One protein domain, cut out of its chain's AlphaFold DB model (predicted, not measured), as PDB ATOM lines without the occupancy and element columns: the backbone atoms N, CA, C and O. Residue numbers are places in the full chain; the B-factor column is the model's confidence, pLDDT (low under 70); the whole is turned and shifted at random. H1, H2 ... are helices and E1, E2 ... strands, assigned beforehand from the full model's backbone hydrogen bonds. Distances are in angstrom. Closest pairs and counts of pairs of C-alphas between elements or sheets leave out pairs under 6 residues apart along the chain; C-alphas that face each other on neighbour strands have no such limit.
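This is residues 45 to 103 of the 113 residues of the protein "Hypothetical protein" of Rotaria socialis (UniProt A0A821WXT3). A long two-stranded hairpin, E1 and E2, has H1 over one face; H2 leads off from the end of E2, away from H1, and at the opposite end the loop's residues 77 to 82 stick out. The printed part has 59 residues, in the order H1, E1, E2, H2, with an antiparallel sheet and a mixed class. It is only just loose, close to extended, with a radius of gyration of the C-alphas of 15.6 A, and flat, spanning 45 by 28 by 9 A.

Start at H1, residues 45 to 53; its closest C-alphas to E1, residues 65 to 72, are those of Cys 51 and Val 66, 6.0 A apart. E1 bends by 55 degrees at residue 68. It forms an antiparallel hairpin with E2, residues 86 to 92, at 174 degrees; look at N 67 and O 90, 2.9 A, within hydrogen-bond range. H2, residues 94 to 102, is apart from H1 and E1. In H1 and H2 every O i to N i+4 pair is within hydrogen-bond range.

Find C-alpha 45 at (7.002, 20.726, -33.153), where H1 begins, 12.3 A long. E1 measures 20.7 A, E2 19.9 A and H2 12.8 A, ending at C-alpha 102, (-21.625, -0.033, -25.172).

The C-alphas of Ile 77 and Ile 102, 46.7 A apart, are the two farthest apart. The printed part has no cut; the links H1 to E1 and E1 to E2 are long, and residues 74 to 85 have pLDDT under 70.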
ATOM      1  N   ASP A  45       6.141  21.244 -34.225       85.38
ATOM      2  CA  ASP A  45       7.002  20.726 -33.153       85.38
ATOM      3  C   ASP A  45       6.368  20.916 -31.769       85.38
ATOM      4  O   ASP A  45       6.365  20.017 -30.929       85.38
ATOM      5  N   GLU A  46       5.778  22.090 -31.523       87.75
ATOM      6  CA  GLU A  46       5.053  22.367 -30.281       87.75
ATOM      7  C   GLU A  46       3.832  21.456 -30.131       87.75
ATOM      8  O   GLU A  46       3.489  21.052 -29.015       87.75
ATOM      9  N   LEU A  47       3.174  21.144 -31.246       87.56
ATOM     10  CA  LEU A  47       2.004  20.283 -31.298       87.56
ATOM     11  C   LEU A  47       2.369  18.813 -31.079       87.56
ATOM     12  O   LEU A  47       1.681  18.152 -30.303       87.56
ATOM     13  N   ASP A  48       3.467  18.326 -31.660       89.12
ATOM     14  CA  ASP A  48       4.026  17.000 -31.370       89.12
ATOM     15  C   ASP A  48       4.370  16.879 -29.881       89.12
ATOM     16  O   ASP A  48       3.854  16.011 -29.173       89.12
ATOM     17  N   ALA A  49       5.130  17.840 -29.351       90.56
ATOM     18  CA  ALA A  49       5.476  17.886 -27.934       90.56
ATOM     19  C   ALA A  49       4.236  17.989 -27.026       90.56
ATOM     20  O   ALA A  49       4.229  17.504 -25.890       90.56
ATOM     21  N   TRP A  50       3.166  18.645 -27.478       91.12
ATOM     22  CA  TRP A  50       1.892  18.673 -26.762       91.12
ATOM     23  C   TRP A  50       1.189  17.312 -26.803       91.12
ATOM     24  O   TRP A  50       0.740  16.847 -25.753       91.12
ATOM     25  N   CYS A  51       1.135  16.650 -27.960       92.31
ATOM     26  CA  CYS A  51       0.555  15.319 -28.110       92.31
ATOM     27  C   CYS A  51       1.263  14.291 -27.223       92.31
ATOM     28  O   CYS A  51       0.597  13.563 -26.487       92.31
ATOM     29  N   GLN A  52       2.597  14.303 -27.203       91.56
ATOM     30  CA  GLN A  52       3.402  13.434 -26.343       91.56
ATOM     31  C   GLN A  52       3.102  13.666 -24.858       91.56
ATOM     32  O   GLN A  52       2.812  12.720 -24.126       91.56
ATOM     33  N   ARG A  53       3.087  14.928 -24.403       92.38
ATOM     34  CA  ARG A  53       2.811  15.269 -22.993       92.38
ATOM     35  C   ARG A  53       1.398  14.912 -22.536       92.38
ATOM     36  O   ARG A  53       1.194  14.668 -21.352       92.38
ATOM     37  N   ASN A  54       0.431  14.899 -23.450       93.12
ATOM     38  CA  ASN A  54      -0.974  14.613 -23.149       93.12
ATOM     39  C   ASN A  54      -1.389  13.190 -23.556       93.12
ATOM     40  O   ASN A  54      -2.583  12.912 -23.633       93.12
ATOM     41  N   SER A  55      -0.429  12.298 -23.811       93.06
ATOM     42  CA  SER A  55      -0.679  10.886 -24.141       93.06
ATOM     43  C   SER A  55      -0.948  10.006 -22.916       93.06
ATOM     44  O   SER A  55      -1.428   8.884 -23.051       93.06
ATOM     45  N   LEU A  56      -0.658  10.501 -21.708       94.00
ATOM     46  CA  LEU A  56      -0.925   9.762 -20.480       94.00
ATOM     47  C   LEU A  56      -2.426   9.759 -20.176       94.00
ATOM     48  O   LEU A  56      -3.057  10.817 -20.124       94.00
ATOM     49  N   ILE A  57      -2.972   8.570 -19.916       93.38
ATOM     50  CA  ILE A  57      -4.376   8.391 -19.544       93.38
ATOM     51  C   ILE A  57      -4.613   9.021 -18.159       93.38
ATOM     52  O   ILE A  57      -4.033   8.548 -17.181       93.38
ATOM     53  N   PRO A  58      -5.466  10.050 -18.032       93.81
ATOM     54  CA  PRO A  58      -5.774  10.669 -16.749       93.81
ATOM     55  C   PRO A  58      -6.608   9.736 -15.870       93.81
ATOM     56  O   PRO A  58      -7.322   8.884 -16.397       93.81
ATOM     57  N   ASP A  59      -6.567   9.921 -14.550       94.62
ATOM     58  CA  ASP A  59      -7.443   9.200 -13.610       94.62
ATOM     59  C   ASP A  59      -8.881   9.734 -13.607       94.62
ATOM     60  O   ASP A  59      -9.820   8.991 -13.344       94.62
ATOM     61  N   ASP A  60      -9.047  11.019 -13.916       94.88
ATOM     62  CA  ASP A  60     -10.350  11.664 -14.062       94.88
ATOM     63  C   ASP A  60     -11.018  11.229 -15.375       94.88
ATOM     64  O   ASP A  60     -10.484  11.458 -16.465       94.88
ATOM     65  N   ASP A  61     -12.206  10.632 -15.264       93.25
ATOM     66  CA  ASP A  61     -12.966  10.086 -16.389       93.25
ATOM     67  C   ASP A  61     -13.391  11.127 -17.430       93.25
ATOM     68  O   ASP A  61     -13.612  10.769 -18.594       93.25
ATOM     69  N   ASP A  62     -13.516  12.393 -17.022       94.12
ATOM     70  CA  ASP A  62     -13.919  13.514 -17.874       94.12
ATOM     71  C   ASP A  62     -12.734  14.297 -18.435       94.12
ATOM     72  O   ASP A  62     -12.894  15.139 -19.326       94.12
ATOM     73  N   LYS A  63     -11.523  14.008 -17.959       94.38
ATOM     74  CA  LYS A  63     -10.326  14.670 -18.451       94.38
ATOM     75  C   LYS A  63      -9.885  14.050 -19.772       94.38
ATOM     76  O   LYS A  63      -9.682  12.844 -19.905       94.38
ATOM     77  N   SER A  64      -9.730  14.911 -20.773       94.75
ATOM     78  CA  SER A  64      -9.334  14.500 -22.114       94.75
ATOM     79  C   SER A  64      -7.845  14.190 -22.218       94.75
ATOM     80  O   SER A  64      -7.030  14.870 -21.592       94.75
ATOM     81  N   TRP A  65      -7.498  13.251 -23.092       95.56
ATOM     82  CA  TRP A  65      -6.123  12.894 -23.430       95.56
ATOM     83  C   TRP A  65      -5.988  12.503 -24.901       95.56
ATOM     84  O   TRP A  65      -6.984  12.263 -25.591       95.56
ATOM     85  N   VAL A  66      -4.752  12.481 -25.391       95.94
ATOM     86  CA  VAL A  66      -4.415  12.142 -26.775       95.94
ATOM     87  C   VAL A  66      -4.274  10.631 -26.900       95.94
ATOM     88  O   VAL A  66      -3.277  10.064 -26.470       95.94
ATOM     89  N   LEU A  67      -5.260   9.993 -27.532       93.56
ATOM     90  CA  LEU A  67      -5.286   8.543 -27.746       93.56
ATOM     91  C   LEU A  67      -4.237   8.102 -28.769       93.56
ATOM     92  O   LEU A  67      -3.543   7.107 -28.583       93.56
ATOM     93  N   LYS A  68      -4.171   8.819 -29.892       92.06
ATOM     94  CA  LYS A  68      -3.246   8.542 -30.991       92.06
ATOM     95  C   LYS A  68      -3.078   9.789 -31.836       92.06
ATOM     96  O   LYS A  68      -4.028  10.552 -32.004       92.06
ATOM     97  N   TYR A  69      -1.899   9.975 -32.406       92.00
ATOM     98  CA  TYR A  69      -1.639  11.042 -33.357       92.00
ATOM     99  C   TYR A  69      -0.680  10.567 -34.456       92.00
ATOM    100  O   TYR A  69      -0.012   9.546 -34.307       92.00
ATOM    101  N   GLN A  70      -0.694  11.265 -35.586       88.12
ATOM    102  CA  GLN A  70       0.097  11.008 -36.782       88.12
ATOM    103  C   GLN A  70       0.542  12.359 -37.331       88.12
ATOM    104  O   GLN A  70      -0.294  13.231 -37.592       88.12
ATOM    105  N   ILE A  71       1.852  12.514 -37.485       84.94
ATOM    106  CA  ILE A  71       2.486  13.689 -38.074       84.94
ATOM    107  C   ILE A  71       3.420  13.153 -39.151       84.94
ATOM    108  O   ILE A  71       4.420  12.515 -38.835       84.94
ATOM    109  N   GLU A  72       3.041  13.337 -40.411       78.44
ATOM    110  CA  GLU A  72       3.856  12.961 -41.566       78.44
ATOM    111  C   GLU A  72       4.258  14.223 -42.318       78.44
ATOM    112  O   GLU A  72       3.406  15.064 -42.632       78.44
ATOM    113  N   TYR A  73       5.558  14.327 -42.582       70.00
ATOM    114  CA  TYR A  73       6.155  15.357 -43.413       70.00
ATOM    115  C   TYR A  73       7.204  14.696 -44.309       70.00
ATOM    116  O   TYR A  73       8.110  14.032 -43.806       70.00
ATOM    117  N   GLU A  74       7.068  14.847 -45.625       60.56
ATOM    118  CA  GLU A  74       8.176  14.591 -46.543       60.56
ATOM    119  C   GLU A  74       8.886  15.918 -46.817       60.56
ATOM    120  O   GLU A  74       8.297  16.842 -47.386       60.56
ATOM    121  N   ASP A  75      10.157  15.996 -46.420       56.34
ATOM    122  CA  ASP A  75      11.080  16.991 -46.956       56.34
ATOM    123  C   ASP A  75      11.223  16.754 -48.468       56.34
ATOM    124  O   ASP A  75      11.224  15.620 -48.941       56.34
ATOM    125  N   GLU A  76      11.255  17.844 -49.226       57.91
ATOM    126  CA  GLU A  76      11.050  17.923 -50.673       57.91
ATOM    127  C   GLU A  76      11.760  16.855 -51.541       57.91
ATOM    128  O   GLU A  76      12.823  16.339 -51.207       57.91
ATOM    129  N   ILE A  77      11.216  16.677 -52.759       53.94
ATOM    130  CA  ILE A  77      11.647  15.822 -53.889       53.94
ATOM    131  C   ILE A  77      10.864  14.503 -53.984       53.94
ATOM    132  O   ILE A  77      11.420  13.427 -53.849       53.94
ATOM    133  N   ASN A  78       9.562  14.577 -54.271       48.12
ATOM    134  CA  ASN A  78       8.887  13.669 -55.213       48.12
ATOM    135  C   ASN A  78       7.486  14.226 -55.484       48.12
ATOM    136  O   ASN A  78       6.546  14.007 -54.716       48.12
ATOM    137  N   LYS A  79       7.400  15.008 -56.567       51.66
ATOM    138  CA  LYS A  79       6.189  15.639 -57.102       51.66
ATOM    139  C   LYS A  79       5.313  14.612 -57.822       51.66
ATOM    140  O   LYS A  79       5.084  14.778 -59.004       51.66
ATOM    141  N   ASP A  80       4.872  13.575 -57.125       58.75
ATOM    142  CA  ASP A  80       3.860  12.631 -57.612       58.75
ATOM    143  C   ASP A  80       3.254  11.907 -56.397       58.75
ATOM    144  O   ASP A  80       3.627  10.781 -56.096       58.75
ATOM    145  N   ASP A  81       2.444  12.612 -55.599       51.22
ATOM    146  CA  ASP A  81       1.197  12.102 -54.997       51.22
ATOM    147  C   ASP A  81       0.580  13.180 -54.085       51.22
ATOM    148  O   ASP A  81       1.261  13.779 -53.248       51.22
ATOM    149  N   ASP A  82      -0.722  13.410 -54.221       53.50
ATOM    150  CA  ASP A  82      -1.509  14.556 -53.726       53.50
ATOM    151  C   ASP A  82      -1.643  14.703 -52.184       53.50
ATOM    152  O   ASP A  82      -2.622  15.267 -51.692       53.50
ATOM    153  N   ASN A  83      -0.749  14.146 -51.349       57.75
ATOM    154  CA  ASN A  83      -1.138  13.907 -49.949       57.75
ATOM    155  C   ASN A  83      -0.034  13.717 -48.889       57.75
ATOM    156  O   ASN A  83      -0.207  12.891 -47.985       57.75
ATOM    157  N   LYS A  84       1.073  14.464 -48.960       56.19
ATOM    158  CA  LYS A  84       2.265  14.200 -48.122       56.19
ATOM    159  C   LYS A  84       2.397  14.995 -46.820       56.19
ATOM    160  O   LYS A  84       3.241  14.661 -46.001       56.19
ATOM    161  N   ASN A  85       1.513  15.963 -46.567       66.06
ATOM    162  CA  ASN A  85       1.495  16.703 -45.301       66.06
ATOM    163  C   ASN A  85       0.200  16.409 -44.548       66.06
ATOM    164  O   ASN A  85      -0.835  17.037 -44.789       66.06
ATOM    165  N   LYS A  86       0.245  15.429 -43.644       75.06
ATOM    166  CA  LYS A  86      -0.909  15.024 -42.838       75.06
ATOM    167  C   LYS A  86      -0.588  15.163 -41.365       75.06
ATOM    168  O   LYS A  86       0.312  14.518 -40.837       75.06
ATOM    169  N   PHE A  87      -1.412  15.957 -40.696       81.69
ATOM    170  CA  PHE A  87      -1.477  15.993 -39.249       81.69
ATOM    171  C   PHE A  87      -2.860  15.535 -38.798       81.69
ATOM    172  O   PHE A  87      -3.881  16.096 -39.209       81.69
ATOM    173  N   ARG A  88      -2.902  14.493 -37.969       86.38
ATOM    174  CA  ARG A  88      -4.134  13.947 -37.395       86.38
ATOM    175  C   ARG A  88      -3.881  13.569 -35.950       86.38
ATOM    176  O   ARG A  88      -2.858  12.978 -35.632       86.38
ATOM    177  N   PHE A  89      -4.831  13.854 -35.077       89.94
ATOM    178  CA  PHE A  89      -4.775  13.426 -33.688       89.94
ATOM    179  C   PHE A  89      -6.180  13.138 -33.182       89.94
ATOM    180  O   PHE A  89      -7.154  13.763 -33.601       89.94
ATOM    181  N   PHE A  90      -6.268  12.166 -32.288       90.88
ATOM    182  CA  PHE A  90      -7.494  11.723 -31.655       90.88
ATOM    183  C   PHE A  90      -7.432  12.095 -30.185       90.88
ATOM    184  O   PHE A  90      -6.520  11.681 -29.467       90.88
ATOM    185  N   VAL A  91      -8.420  12.864 -29.742       93.69
ATOM    186  CA  VAL A  91      -8.604  13.223 -28.338       93.69
ATOM    187  C   VAL A  91      -9.847  12.517 -27.832       93.69
ATOM    188  O   VAL A  91     -10.877  12.515 -28.502       93.69
ATOM    189  N   THR A  92      -9.752  11.917 -26.652       94.69
ATOM    190  CA  THR A  92     -10.863  11.190 -26.038       94.69
ATOM    191  C   THR A  92     -10.868  11.370 -24.524       94.69
ATOM    192  O   THR A  92      -9.932  11.929 -23.956       94.69
ATOM    193  N   THR A  93     -11.920  10.891 -23.868       96.25
ATOM    194  CA  THR A  93     -12.025  10.750 -22.409       96.25
ATOM    195  C   THR A  93     -12.334   9.290 -22.075       96.25
ATOM    196  O   THR A  93     -12.803   8.543 -22.941       96.25
ATOM    197  N   ARG A  94     -12.100   8.848 -20.831       94.44
ATOM    198  CA  ARG A  94     -12.458   7.470 -20.433       94.44
ATOM    199  C   ARG A  94     -13.954   7.227 -20.592       94.44
ATOM    200  O   ARG A  94     -14.354   6.199 -21.133       94.44
ATOM    201  N   ARG A  95     -14.772   8.215 -20.211       94.50
ATOM    202  CA  ARG A  95     -16.228   8.147 -20.373       94.50
ATOM    203  C   ARG A  95     -16.646   8.004 -21.834       94.50
ATOM    204  O   ARG A  95     -17.539   7.217 -22.128       94.50
ATOM    205  N   LEU A  96     -15.996   8.717 -22.757       92.56
ATOM    206  CA  LEU A  96     -16.309   8.611 -24.183       92.56
ATOM    207  C   LEU A  96     -15.972   7.220 -24.736       92.56
ATOM    208  O   LEU A  96     -16.777   6.654 -25.469       92.56
ATOM    209  N   LEU A  97     -14.826   6.648 -24.349       92.62
ATOM    210  CA  LEU A  97     -14.444   5.288 -24.748       92.62
ATOM    211  C   LEU A  97     -15.399   4.232 -24.181       92.62
ATOM    212  O   LEU A  97     -15.809   3.328 -24.908       92.62
ATOM    213  N   PHE A  98     -15.792   4.366 -22.914       93.50
ATOM    214  CA  PHE A  98     -16.778   3.480 -22.299       93.50
ATOM    215  C   PHE A  98     -18.121   3.551 -23.032       93.50
ATOM    216  O   PHE A  98     -18.648   2.521 -23.448       93.50
ATOM    217  N   ASN A  99     -18.629   4.760 -23.283       92.81
ATOM    218  CA  ASN A  99     -19.873   4.949 -24.024       92.81
ATOM    219  C   ASN A  99     -19.784   4.340 -25.428       92.81
ATOM    220  O   ASN A  99     -20.708   3.651 -25.850       92.81
ATOM    221  N   ALA A 100     -18.662   4.528 -26.128       91.12
ATOM    222  CA  ALA A 100     -18.437   3.918 -27.435       91.12
ATOM    223  C   ALA A 100     -18.459   2.380 -27.374       91.12
ATOM    224  O   ALA A 100     -19.020   1.756 -28.265       91.12
ATOM    225  N   SER A 101     -17.919   1.765 -26.313       93.06
ATOM    226  CA  SER A 101     -17.909   0.300 -26.167       93.06
ATOM    227  C   SER A 101     -19.284  -0.332 -25.934       93.06
ATOM    228  O   SER A 101     -19.459  -1.514 -26.219       93.06
ATOM    229  N   ILE A 102     -20.254   0.438 -25.430       94.94
ATOM    230  CA  ILE A 102     -21.625  -0.033 -25.172       94.94
ATOM    231  C   ILE A 102     -22.635   0.473 -26.209       94.94
ATOM    232  O   ILE A 102     -23.820   0.157 -26.124       94.94
ATOM    233  N   SER A 103     -22.187   1.286 -27.165       92.81
ATOM    234  CA  SER A 103     -23.042   1.837 -28.213       92.81
ATOM    235  C   SER A 103     -23.114   0.880 -29.397       92.81
ATOM    236  O   SER A 103     -22.103   0.326 -29.820       92.81
TER     237      SER A 103